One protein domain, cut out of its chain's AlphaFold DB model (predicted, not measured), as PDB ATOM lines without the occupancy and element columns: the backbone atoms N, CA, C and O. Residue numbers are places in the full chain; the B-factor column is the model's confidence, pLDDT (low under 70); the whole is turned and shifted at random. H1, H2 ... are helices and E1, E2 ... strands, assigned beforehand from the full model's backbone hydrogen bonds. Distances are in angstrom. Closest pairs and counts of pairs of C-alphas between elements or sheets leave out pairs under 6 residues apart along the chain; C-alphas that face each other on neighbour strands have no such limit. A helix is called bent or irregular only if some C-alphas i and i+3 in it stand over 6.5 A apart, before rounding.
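What this domain is: This is residues 3 to 84 of the 179 residues of an uncharacterized protein of Gemmatimonadetes bacterium (UniProt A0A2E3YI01). A twisted sheet of four strands has two short helices, H1 and H2, over one face and no named helix over the other. Residues 3 to 17, with no named element, lead into the edge strand E1. The printed part has 82 residues, in the order E1 H1 H2 E2 E3 E4; the mixed sheet runs E1 E4 E3 E2. The class is mixed, helices and strands, in two layers; the whole is compact, with a radius of gyration of the C-alphas of 13.1 A and spans of 37 by 28 by 22 A.

How they stand to each other: E1, residues 18 to 25, is parallel to E4, residues 76 to 83, with N 22 and O 79 2.8 A apart. E4 and E3, residues 60 to 67, form an antiparallel hairpin, with N 63 and O 78 at 2.9 A. E3 and E2, residues 46 to 51, form another, with N 64 and O 50 at 2.8 A. E2 E3 E4 is a meander, each strand the antiparallel neighbour of the one before. H1, residues 26 to 34, lies over E4 at a height over the sheet of 7.8 A and runs along the strands; its closest C-alphas to E4 are those of Ala 26 and Ala 82, 4.6 A apart. H2, residues 36 to 41, is on the same face, only just over E3, with 3 of its C-alphas falling on that strand. H1 and H2 meet only through their link. E1, H1 H2, E2 is a split strand-helix-strand unit, its two strands running the same way with E4 E3 between them, and its crossover is right-handed. In H2 every O i to N i+4 pair is within hydrogen-bond range, in H1 3 of 5.

Where its parts are: E1 begins at C-alpha 18 (-11.304, -33.230, 82.297) and is 22.8 A long; E3 is 22.5 A, E4 21.6 A and E2 13.7 A. H1 is 13.8 A long and irregular, with C-alphas 27 and 30 7.4 A apart; H2 is 8.4 A. E4 ends at C-alpha 83 (0.730, -28.753, 100.274).

The domain as a whole: The two C-alphas farthest apart, those of Leu 14 and Ala 27, are 37.1 A apart. The printed part has no cut, and no link between named elements is long. The mean pLDDT of the printed part is 91.1, and no printed residue is under 70.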
ATOM      1  N   LEU A   3     -11.981 -33.376  91.284       94.44
ATOM      2  CA  LEU A   3     -12.489 -32.818  90.032       94.44
ATOM      3  C   LEU A   3     -12.549 -31.289  90.140       94.44
ATOM      4  O   LEU A   3     -12.815 -30.737  91.211       94.44
ATOM      5  N   ARG A   4     -12.366 -30.602  89.014       93.75
ATOM      6  CA  ARG A   4     -12.614 -29.165  88.854       93.75
ATOM      7  C   ARG A   4     -13.485 -28.909  87.623       93.75
ATOM      8  O   ARG A   4     -14.031 -29.829  87.016       93.75
ATOM      9  N   GLY A   5     -13.661 -27.630  87.302       91.38
ATOM     10  CA  GLY A   5     -14.297 -27.217  86.059       91.38
ATOM     11  C   GLY A   5     -15.777 -27.575  85.989       91.38
ATOM     12  O   GLY A   5     -16.513 -27.416  86.965       91.38
ATOM     13  N   SER A   6     -16.216 -27.971  84.798       91.81
ATOM     14  CA  SER A   6     -17.612 -28.333  84.524       91.81
ATOM     15  C   SER A   6     -18.000 -29.665  85.176       91.81
ATOM     16  O   SER A   6     -19.107 -29.789  85.686       91.81
ATOM     17  N   LEU A   7     -17.067 -30.622  85.258       91.25
ATOM     18  CA  LEU A   7     -17.282 -31.925  85.901       91.25
ATOM     19  C   LEU A   7     -17.582 -31.793  87.395       91.25
ATOM     20  O   LEU A   7     -18.482 -32.448  87.897       91.25
ATOM     21  N   ALA A   8     -16.867 -30.920  88.108       93.31
ATOM     22  CA  ALA A   8     -17.114 -30.696  89.535       93.31
ATOM     23  C   ALA A   8     -18.428 -29.955  89.837       93.31
ATOM     24  O   ALA A   8     -18.868 -29.940  90.984       93.31
ATOM     25  N   ARG A   9     -19.008 -29.287  88.834       93.38
ATOM     26  CA  ARG A   9     -20.246 -28.505  88.953       93.38
ATOM     27  C   ARG A   9     -21.470 -29.231  88.398       93.38
ATOM     28  O   ARG A   9     -22.541 -28.638  88.381       93.38
ATOM     29  N   ASP A  10     -21.310 -30.473  87.940       91.12
ATOM     30  CA  ASP A  10     -22.339 -31.226  87.211       91.12
ATOM     31  C   ASP A  10     -22.871 -30.471  85.969       91.12
ATOM     32  O   ASP A  10     -24.020 -30.617  85.562       91.12
ATOM     33  N   GLU A  11     -22.009 -29.662  85.346       92.94
ATOM     34  CA  GLU A  11     -22.283 -28.860  84.141       92.94
ATOM     35  C   GLU A  11     -21.590 -29.447  82.896       92.94
ATOM     36  O   GLU A  11     -21.541 -28.811  81.845       92.94
ATOM     37  N   ALA A  12     -20.971 -30.625  83.019       92.94
ATOM     38  CA  ALA A  12     -20.201 -31.226  81.939       92.94
ATOM     39  C   ALA A  12     -21.094 -31.765  80.814       92.94
ATOM     40  O   ALA A  12     -22.116 -32.404  81.060       92.94
ATOM     41  N   ASP A  13     -20.653 -31.554  79.576       93.31
ATOM     42  CA  ASP A  13     -21.240 -32.141  78.374       93.31
ATOM     43  C   ASP A  13     -20.219 -33.041  77.655       93.31
ATOM     44  O   ASP A  13     -19.095 -33.248  78.122       93.31
ATOM     45  N   LEU A  14     -20.603 -33.587  76.497       91.69
ATOM     46  CA  LEU A  14     -19.749 -34.477  75.700       91.69
ATOM     47  C   LEU A  14     -18.446 -33.814  75.217       91.69
ATOM     48  O   LEU A  14     -17.509 -34.515  74.835       91.69
ATOM     49  N   TYR A  15     -18.368 -32.483  75.251       92.81
ATOM     50  CA  TYR A  15     -17.243 -31.684  74.773       92.81
ATOM     51  C   TYR A  15     -16.416 -31.083  75.919       92.81
ATOM     52  O   TYR A  15     -15.490 -30.296  75.674       92.81
ATOM     53  N   SER A  16     -16.749 -31.384  77.173       92.38
ATOM     54  CA  SER A  16     -16.005 -30.903  78.335       92.38
ATOM     55  C   SER A  16     -14.610 -31.519  78.413       92.38
ATOM     56  O   SER A  16     -14.408 -32.701  78.148       92.38
ATOM     57  N   ASP A  17     -13.637 -30.691  78.791       93.50
ATOM     58  CA  ASP A  17     -12.327 -31.176  79.219       93.50
ATOM     59  C   ASP A  17     -12.421 -31.797  80.625       93.50
ATOM     60  O   ASP A  17     -13.402 -31.605  81.350       93.50
ATOM     61  N   ILE A  18     -11.389 -32.551  81.004       94.81
ATOM     62  CA  ILE A  18     -11.304 -33.230  82.297       94.81
ATOM     63  C   ILE A  18     -10.331 -32.469  83.195       94.81
ATOM     64  O   ILE A  18      -9.120 -32.671  83.125       94.81
ATOM     65  N   ASP A  19     -10.859 -31.600  84.051       95.94
ATOM     66  CA  ASP A  19     -10.053 -30.803  84.977       95.94
ATOM     67  C   ASP A  19      -9.846 -31.539  86.310       95.94
ATOM     68  O   ASP A  19     -10.808 -31.870  87.013       95.94
ATOM     69  N   LEU A  20      -8.586 -31.766  86.684       96.62
ATOM     70  CA  LEU A  20      -8.179 -32.474  87.898       96.62
ATOM     71  C   LEU A  20      -7.202 -31.644  88.722       96.62
ATOM     72  O   LEU A  20      -6.305 -31.004  88.178       96.62
ATOM     73  N   VAL A  21      -7.308 -31.740  90.049       96.00
ATOM     74  CA  VAL A  21      -6.267 -31.264  90.970       96.00
ATOM     75  C   VAL A  21      -5.721 -32.429  91.784       96.00
ATOM     76  O   VAL A  21      -6.452 -33.140  92.486       96.00
ATOM     77  N   TRP A  22      -4.407 -32.613  91.718       95.44
ATOM     78  CA  TRP A  22      -3.657 -33.565  92.516       95.44
ATOM     79  C   TRP A  22      -2.835 -32.847  93.584       95.44
ATOM     80  O   TRP A  22      -1.745 -32.328  93.347       95.44
ATOM     81  N   HIS A  23      -3.376 -32.872  94.797       94.25
ATOM     82  CA  HIS A  23      -2.693 -32.424  96.000       94.25
ATOM     83  C   HIS A  23      -1.620 -33.434  96.415       94.25
ATOM     84  O   HIS A  23      -1.908 -34.622  96.601       94.25
ATOM     85  N   VAL A  24      -0.385 -32.962  96.571       92.69
ATOM     86  CA  VAL A  24       0.764 -33.753  97.022       92.69
ATOM     87  C   VAL A  24       1.467 -33.044  98.168       92.69
ATOM     88  O   VAL A  24       1.574 -31.822  98.193       92.69
ATOM     89  N   ALA A  25       2.013 -33.801  99.118       91.31
ATOM     90  CA  ALA A  25       2.888 -33.214 100.130       91.31
ATOM     91  C   ALA A  25       4.080 -32.515  99.452       91.31
ATOM     92  O   ALA A  25       4.640 -33.052  98.494       91.31
ATOM     93  N   ALA A  26       4.527 -31.366  99.966       88.69
ATOM     94  CA  ALA A  26       5.588 -30.590  99.319       88.69
ATOM     95  C   ALA A  26       6.890 -31.389  99.073       88.69
ATOM     96  O   ALA A  26       7.522 -31.253  98.027       88.69
ATOM     97  N   ALA A  27       7.241 -32.326  99.962       86.88
ATOM     98  CA  ALA A  27       8.389 -33.232  99.794       86.88
ATOM     99  C   ALA A  27       8.238 -34.272  98.654       86.88
ATOM    100  O   ALA A  27       9.188 -34.982  98.313       86.88
ATOM    101  N   ARG A  28       7.036 -34.417  98.090       88.75
ATOM    102  CA  ARG A  28       6.707 -35.313  96.972       88.75
ATOM    103  C   ARG A  28       6.474 -34.563  95.666       88.75
ATOM    104  O   ARG A  28       6.347 -35.222  94.649       88.75
ATOM    105  N   PHE A  29       6.477 -33.231  95.672       89.31
ATOM    106  CA  PHE A  29       6.132 -32.434  94.497       89.31
ATOM    107  C   PHE A  29       7.051 -32.681  93.293       89.31
ATOM    108  O   PHE A  29       6.560 -33.034  92.226       89.31
ATOM    109  N   GLY A  30       8.372 -32.568  93.475       86.62
ATOM    110  CA  GLY A  30       9.350 -32.875  92.421       86.62
ATOM    111  C   GLY A  30       9.206 -34.309  91.893       86.62
ATOM    112  O   GLY A  30       8.879 -34.469  90.724       86.62
ATOM    113  N   PRO A  31       9.305 -35.338  92.759       89.12
ATOM    114  CA  PRO A  31       9.111 -36.731  92.352       89.12
ATOM    115  C   PRO A  31       7.778 -37.002  91.642       89.12
ATOM    116  O   PRO A  31       7.749 -37.737  90.664       89.12
ATOM    117  N   ALA A  32       6.679 -36.385  92.088       90.81
ATOM    118  CA  ALA A  32       5.377 -36.523  91.438       90.81
ATOM    119  C   ALA A  32       5.370 -35.938  90.018       90.81
ATOM    120  O   ALA A  32       4.725 -36.501  89.138       90.81
ATOM    121  N   CYS A  33       6.090 -34.836  89.784       89.62
ATOM    122  CA  CYS A  33       6.259 -34.279  88.443       89.62
ATOM    123  C   CYS A  33       7.153 -35.176  87.573       89.62
ATOM    124  O   CYS A  33       6.807 -35.445  86.425       89.62
ATOM    125  N   ASP A  34       8.261 -35.672  88.131       87.69
ATOM    126  CA  ASP A  34       9.243 -36.500  87.420       87.69
ATOM    127  C   ASP A  34       8.652 -37.858  86.992       87.69
ATOM    128  O   ASP A  34       8.904 -38.349  85.892       87.69
ATOM    129  N   GLU A  35       7.817 -38.463  87.842       90.81
ATOM    130  CA  GLU A  35       7.193 -39.772  87.610       90.81
ATOM    131  C   GLU A  35       5.855 -39.683  86.856       90.81
ATOM    132  O   GLU A  35       5.246 -40.715  86.542       90.81
ATOM    133  N   LEU A  36       5.376 -38.473  86.544       92.00
ATOM    134  CA  LEU A  36       4.034 -38.264  86.003       92.00
ATOM    135  C   LEU A  36       3.816 -39.018  84.687       92.00
ATOM    136  O   LEU A  36       2.823 -39.730  84.542       92.00
ATOM    137  N   ALA A  37       4.740 -38.881  83.733       91.69
ATOM    138  CA  ALA A  37       4.614 -39.514  82.421       91.69
ATOM    139  C   ALA A  37       4.563 -41.045  82.530       91.69
ATOM    140  O   ALA A  37       3.781 -41.693  81.840       91.69
ATOM    141  N   HIS A  38       5.354 -41.622  83.439       92.06
ATOM    142  CA  HIS A  38       5.327 -43.057  83.706       92.06
ATOM    143  C   HIS A  38       3.996 -43.489  84.333       92.06
ATOM    144  O   HIS A  38       3.391 -44.464  83.896       92.06
ATOM    145  N   THR A  39       3.518 -42.726  85.318       93.31
ATOM    146  CA  THR A  39       2.255 -43.000  86.012       93.31
ATOM    147  C   THR A  39       1.077 -42.967  85.043       93.31
ATOM    148  O   THR A  39       0.308 -43.924  84.975       93.31
ATOM    149  N   LEU A  40       0.959 -41.909  84.241       93.69
ATOM    150  CA  LEU A  40      -0.103 -41.779  83.243       93.69
ATOM    151  C   LEU A  40       0.011 -42.844  82.145       93.69
ATOM    152  O   LEU A  40      -1.003 -43.398  81.733       93.69
ATOM    153  N   GLY A  41       1.233 -43.199  81.737       93.56
ATOM    154  CA  GLY A  41       1.481 -44.247  80.745       93.56
ATOM    155  C   GLY A  41       1.105 -45.656  81.216       93.56
ATOM    156  O   GLY A  41       0.999 -46.561  80.394       93.56
ATOM    157  N   SER A  42       0.894 -45.852  82.523       94.88
ATOM    158  CA  SER A  42       0.355 -47.104  83.071       94.88
ATOM    159  C   SER A  42      -1.172 -47.206  82.972       94.88
ATOM    160  O   SER A  42      -1.710 -48.303  83.101       94.88
ATOM    161  N   ILE A  43      -1.857 -46.078  82.751       92.50
ATOM    162  CA  ILE A  43      -3.314 -46.014  82.593       92.50
ATOM    163  C   ILE A  43      -3.668 -46.295  81.135       92.50
ATOM    164  O   ILE A  43      -4.431 -47.218  80.863       92.50
ATOM    165  N   ASP A  44      -3.091 -45.519  80.213       93.69
ATOM    166  CA  ASP A  44      -3.271 -45.689  78.772       93.69
ATOM    167  C   ASP A  44      -2.119 -45.033  77.981       93.69
ATOM    168  O   ASP A  44      -1.277 -44.311  78.532       93.69
ATOM    169  N   ARG A  45      -2.061 -45.273  76.668       94.50
ATOM    170  CA  ARG A  45      -1.071 -44.697  75.757       94.50
ATOM    171  C   ARG A  45      -1.239 -43.182  75.671       94.50
ATOM    172  O   ARG A  45      -2.169 -42.676  75.045       94.50
ATOM    173  N   ILE A  46      -0.271 -42.462  76.229       93.50
ATOM    174  CA  ILE A  46      -0.160 -41.006  76.108       93.50
ATOM    175  C   ILE A  46       0.164 -40.641  74.654       93.50
ATOM    176  O   ILE A  46       1.189 -41.056  74.116       93.50
ATOM    177  N   GLU A  47      -0.689 -39.829  74.039       91.44
ATOM    178  CA  GLU A  47      -0.420 -39.182  72.751       91.44
ATOM    179  C   GLU A  47       0.368 -37.884  72.949       91.44
ATOM    180  O   GLU A  47       1.331 -37.616  72.236       91.44
ATOM    181  N   SER A  48      -0.025 -37.078  73.939       90.62
ATOM    182  CA  SER A  48       0.660 -35.827  74.261       90.62
ATOM    183  C   SER A  48       0.647 -35.573  75.765       90.62
ATOM    184  O   SER A  48      -0.380 -35.760  76.416       90.62
ATOM    185  N   LEU A  49       1.778 -35.115  76.300       92.00
ATOM    186  CA  LEU A  49       1.918 -34.623  77.668       92.00
ATOM    187  C   LEU A  49       2.712 -33.327  77.613       92.00
ATOM    188  O   LEU A  49       3.855 -33.311  77.160       92.00
ATOM    189  N   ARG A  50       2.088 -32.226  78.028       91.00
ATOM    190  CA  ARG A  50       2.648 -30.885  77.857       91.00
ATOM    191  C   ARG A  50       2.467 -30.059  79.109       91.00
ATOM    192  O   ARG A  50       1.343 -29.860  79.554       91.00
ATOM    193  N   TRP A  51       3.560 -29.532  79.631       89.25
ATOM    194  CA  TRP A  51       3.531 -28.636  80.780       89.25
ATOM    195  C   TRP A  51       3.235 -27.217  80.332       89.25
ATOM    196  O   TRP A  51       3.796 -26.759  79.336       89.25
ATOM    197  N   ASP A  52       2.355 -26.540  81.058       87.88
ATOM    198  CA  ASP A  52       2.048 -25.139  80.813       87.88
ATOM    199  C   ASP A  52       3.270 -24.262  81.157       87.88
ATOM    200  O   ASP A  52       3.707 -24.268  82.314       87.88
ATOM    201  N   PRO A  53       3.844 -23.522  80.189       82.56
ATOM    202  CA  PRO A  53       4.976 -22.640  80.443       82.56
ATOM    203  C   PRO A  53       4.589 -21.371  81.216       82.56
ATOM    204  O   PRO A  53       5.482 -20.693  81.717       82.56
ATOM    205  N   GLU A  54       3.301 -21.021  81.294       81.25
ATOM    206  CA  GLU A  54       2.830 -19.776  81.916       81.25
ATOM    207  C   GLU A  54       2.608 -19.914  83.432       81.25
ATOM    208  O   GLU A  54       2.470 -18.911  84.135       81.25
ATOM    209  N   VAL A  55       2.615 -21.142  83.965       77.81
ATOM    210  CA  VAL A  55       2.493 -21.382  85.410       77.81
ATOM    211  C   VAL A  55       3.829 -21.117  86.106       77.81
ATOM    212  O   VAL A  55       4.641 -22.018  86.330       77.81
ATOM    213  N   ASP A  56       4.030 -19.858  86.495       75.00
ATOM    214  CA  ASP A  56       5.174 -19.388  87.286       75.00
ATOM    215  C   ASP A  56       4.894 -19.472  88.800       75.00
ATOM    216  O   ASP A  56       4.775 -18.471  89.508       75.00
ATOM    217  N   ASP A  57       4.719 -20.695  89.306       80.50
ATOM    218  CA  ASP A  57       4.508 -20.970  90.733       80.50
ATOM    219  C   ASP A  57       5.385 -22.149  91.180       80.50
ATOM    220  O   ASP A  57       5.388 -23.212  90.569       80.50
ATOM    221  N   LEU A  58       6.141 -22.004  92.270       82.00
ATOM    222  CA  LEU A  58       6.996 -23.076  92.804       82.00
ATOM    223  C   LEU A  58       6.212 -24.255  93.396       82.00
ATOM    224  O   LEU A  58       6.788 -25.319  93.623       82.00
ATOM    225  N   ARG A  59       4.925 -24.062  93.682       85.75
ATOM    226  CA  ARG A  59       4.039 -25.030  94.336       85.75
ATOM    227  C   ARG A  59       3.029 -25.646  93.387       85.75
ATOM    228  O   ARG A  59       2.278 -26.516  93.817       85.75
ATOM    229  N   ARG A  60       2.958 -25.175  92.143       88.81
ATOM    230  CA  ARG A  60       1.932 -25.596  91.193       88.81
ATOM    231  C   ARG A  60       2.534 -25.887  89.834       88.81
ATOM    232  O   ARG A  60       3.447 -25.206  89.372       88.81
ATOM    233  N   ARG A  61       2.035 -26.930  89.190       89.81
ATOM    234  CA  ARG A  61       2.304 -27.218  87.784       89.81
ATOM    235  C   ARG A  61       0.995 -27.593  87.123       89.81
ATOM    236  O   ARG A  61       0.243 -28.376  87.692       89.81
ATOM    237  N   LEU A  62       0.753 -27.060  85.934       92.25
ATOM    238  CA  LEU A  62      -0.349 -27.486  85.084       92.25
ATOM    239  C   LEU A  62       0.217 -28.309  83.932       92.25
ATOM    240  O   LEU A  62       1.204 -27.923  83.304       92.25
ATOM    241  N   VAL A  63      -0.403 -29.453  83.673       92.62
ATOM    242  CA  VAL A  63      -0.058 -30.335  82.563       92.62
ATOM    243  C   VAL A  63      -1.310 -30.692  81.779       92.62
ATOM    244  O   VAL A  63      -2.349 -31.041  82.337       92.62
ATOM    245  N   PHE A  64      -1.193 -30.604  80.463       94.06
ATOM    246  CA  PHE A  64      -2.204 -31.028  79.515       94.06
ATOM    247  C   PHE A  64      -1.842 -32.417  79.010       94.06
ATOM    248  O   PHE A  64      -0.735 -32.627  78.507       94.06
ATOM    249  N   VAL A  65      -2.780 -33.350  79.128       94.62
ATOM    250  CA  VAL A  65      -2.591 -34.745  78.739       94.62
ATOM    251  C   VAL A  65      -3.676 -35.143  77.757       94.62
ATOM    252  O   VAL A  65      -4.854 -34.832  77.943       94.62
ATOM    253  N   ARG A  66      -3.269 -35.851  76.710       93.69
ATOM    254  CA  ARG A  66      -4.176 -36.571  75.823       93.69
ATOM    255  C   ARG A  66      -3.720 -38.007  75.683       93.69
ATOM    256  O   ARG A  66      -2.526 -38.247  75.482       93.69
ATOM    257  N   PHE A  67      -4.671 -38.923  75.756       93.94
ATOM    258  CA  PHE A  67      -4.465 -40.326  75.436       93.94
ATOM    259  C   PHE A  67      -4.861 -40.581  73.983       93.94
ATOM    260  O   PHE A  67      -5.660 -39.847  73.406       93.94
ATOM    261  N   ALA A  68      -4.238 -41.577  73.362       90.00
ATOM    262  CA  ALA A  68      -4.338 -41.774  71.921       90.00
ATOM    263  C   ALA A  68      -5.729 -42.231  71.456       90.00
ATOM    264  O   ALA A  68      -6.161 -41.838  70.371       90.00
ATOM    265  N   GLU A  69      -6.404 -43.040  72.271       88.12
ATOM    266  CA  GLU A  69      -7.700 -43.645  71.940       88.12
ATOM    267  C   GLU A  69      -8.893 -42.779  72.383       88.12
ATOM    268  O   GLU A  69     -10.034 -43.070  72.024       88.12
ATOM    269  N   ASP A  70      -8.640 -41.694  73.120       91.88
ATOM    270  CA  ASP A  70      -9.685 -40.774  73.556       91.88
ATOM    271  C   ASP A  70     -10.190 -39.898  72.392       91.88
ATOM    272  O   ASP A  70      -9.419 -39.532  71.488       91.88
ATOM    273  N   PRO A  71     -11.476 -39.487  72.417       92.44
ATOM    274  CA  PRO A  71     -11.990 -38.481  71.495       92.44
ATOM    275  C   PRO A  71     -11.125 -37.216  71.518       92.44
ATOM    276  O   PRO A  71     -10.719 -36.758  72.581       92.44
ATOM    277  N   LEU A  72     -10.912 -36.577  70.361       93.56
ATOM    278  CA  LEU A  72     -10.133 -35.328  70.283       93.56
ATOM    279  C   LEU A  72     -10.688 -34.206  71.168       93.56
ATOM    280  O   LEU A  72      -9.946 -33.311  71.575       93.56
ATOM    281  N   PHE A  73     -11.993 -34.240  71.444       93.62
ATOM    282  CA  PHE A  73     -12.629 -33.308  72.362       93.62
ATOM    283  C   PHE A  73     -12.160 -33.488  73.801       93.62
ATOM    284  O   PHE A  73     -12.245 -32.540  74.567       93.62
ATOM    285  N   TRP A  74     -11.682 -34.658  74.196       93.56
ATOM    286  CA  TRP A  74     -11.279 -34.892  75.568       93.56
ATOM    287  C   TRP A  74      -9.801 -34.584  75.744       93.56
ATOM    288  O   TRP A  74      -8.924 -35.019  74.996       93.56
ATOM    289  N   ARG A  75      -9.527 -33.784  76.767       94.44
ATOM    290  CA  ARG A  75      -8.181 -33.478  77.221       94.44
ATOM    291  C   ARG A  75      -8.204 -33.372  78.733       94.44
ATOM    292  O   ARG A  75      -9.086 -32.728  79.295       94.44
ATOM    293  N   VAL A  76      -7.221 -33.984  79.379       95.44
ATOM    294  CA  VAL A  76      -7.049 -33.892  80.827       95.44
ATOM    295  C   VAL A  76      -6.171 -32.692  81.143       95.44
ATOM    296  O   VAL A  76      -5.094 -32.526  80.569       95.44
ATOM    297  N   TYR A  77      -6.650 -31.846  82.044       95.50
ATOM    298  CA  TYR A  77      -5.943 -30.690  82.574       95.50
ATOM    299  C   TYR A  77      -5.654 -31.039  84.022       95.50
ATOM    300  O   TYR A  77      -6.547 -31.020  84.868       95.50
ATOM    301  N   LEU A  78      -4.420 -31.441  84.296       96.00
ATOM    302  CA  LEU A  78      -4.019 -31.872  85.622       96.00
ATOM    303  C   LEU A  78      -3.186 -30.774  86.271       96.00
ATOM    304  O   LEU A  78      -2.073 -30.473  85.851       96.00
ATOM    305  N   GLU A  79      -3.721 -30.186  87.328       95.06
ATOM    306  CA  GLU A  79      -2.951 -29.327  88.207       95.06
ATOM    307  C   GLU A  79      -2.355 -30.158  89.344       95.06
ATOM    308  O   GLU A  79      -3.074 -30.796  90.109       95.06
ATOM    309  N   ILE A  80      -1.033 -30.145  89.477       93.62
ATOM    310  CA  ILE A  80      -0.331 -30.724  90.622       93.62
ATOM    311  C   ILE A  80      -0.042 -29.592  91.596       93.62
ATOM    312  O   ILE A  80       0.628 -28.625  91.226       93.62
ATOM    313  N   GLN A  81      -0.514 -29.717  92.836       92.88
ATOM    314  CA  GLN A  81      -0.357 -28.699  93.871       92.88
ATOM    315  C   GLN A  81       0.360 -29.264  95.098       92.88
ATOM    316  O   GLN A  81      -0.069 -30.251  95.695       92.88
ATOM    317  N   ALA A  82       1.449 -28.613  95.496       91.62
ATOM    318  CA  ALA A  82       2.165 -28.915  96.723       91.62
ATOM    319  C   ALA A  82       1.460 -28.320  97.952       91.62
ATOM    320  O   ALA A  82       1.177 -27.121  98.007       91.62
ATOM    321  N   GLU A  83       1.265 -29.146  98.974       89.00
ATOM    322  CA  GLU A  83       0.730 -28.753 100.274       89.00
ATOM    323  C   GLU A  83       1.822 -28.672 101.348       89.00
ATOM    324  O   GLU A  83       2.712 -29.527 101.433       89.00
ATOM    325  N   GLY A  84       1.705 -27.658 102.209       78.12
ATOM    326  CA  GLY A  84       2.608 -27.402 103.331       78.12
ATOM    327  C   GLY A  84       3.762 -26.445 103.012       78.12
ATOM    328  O   GLY A  84       4.018 -26.085 101.862       78.12
TER     329      GLY A  84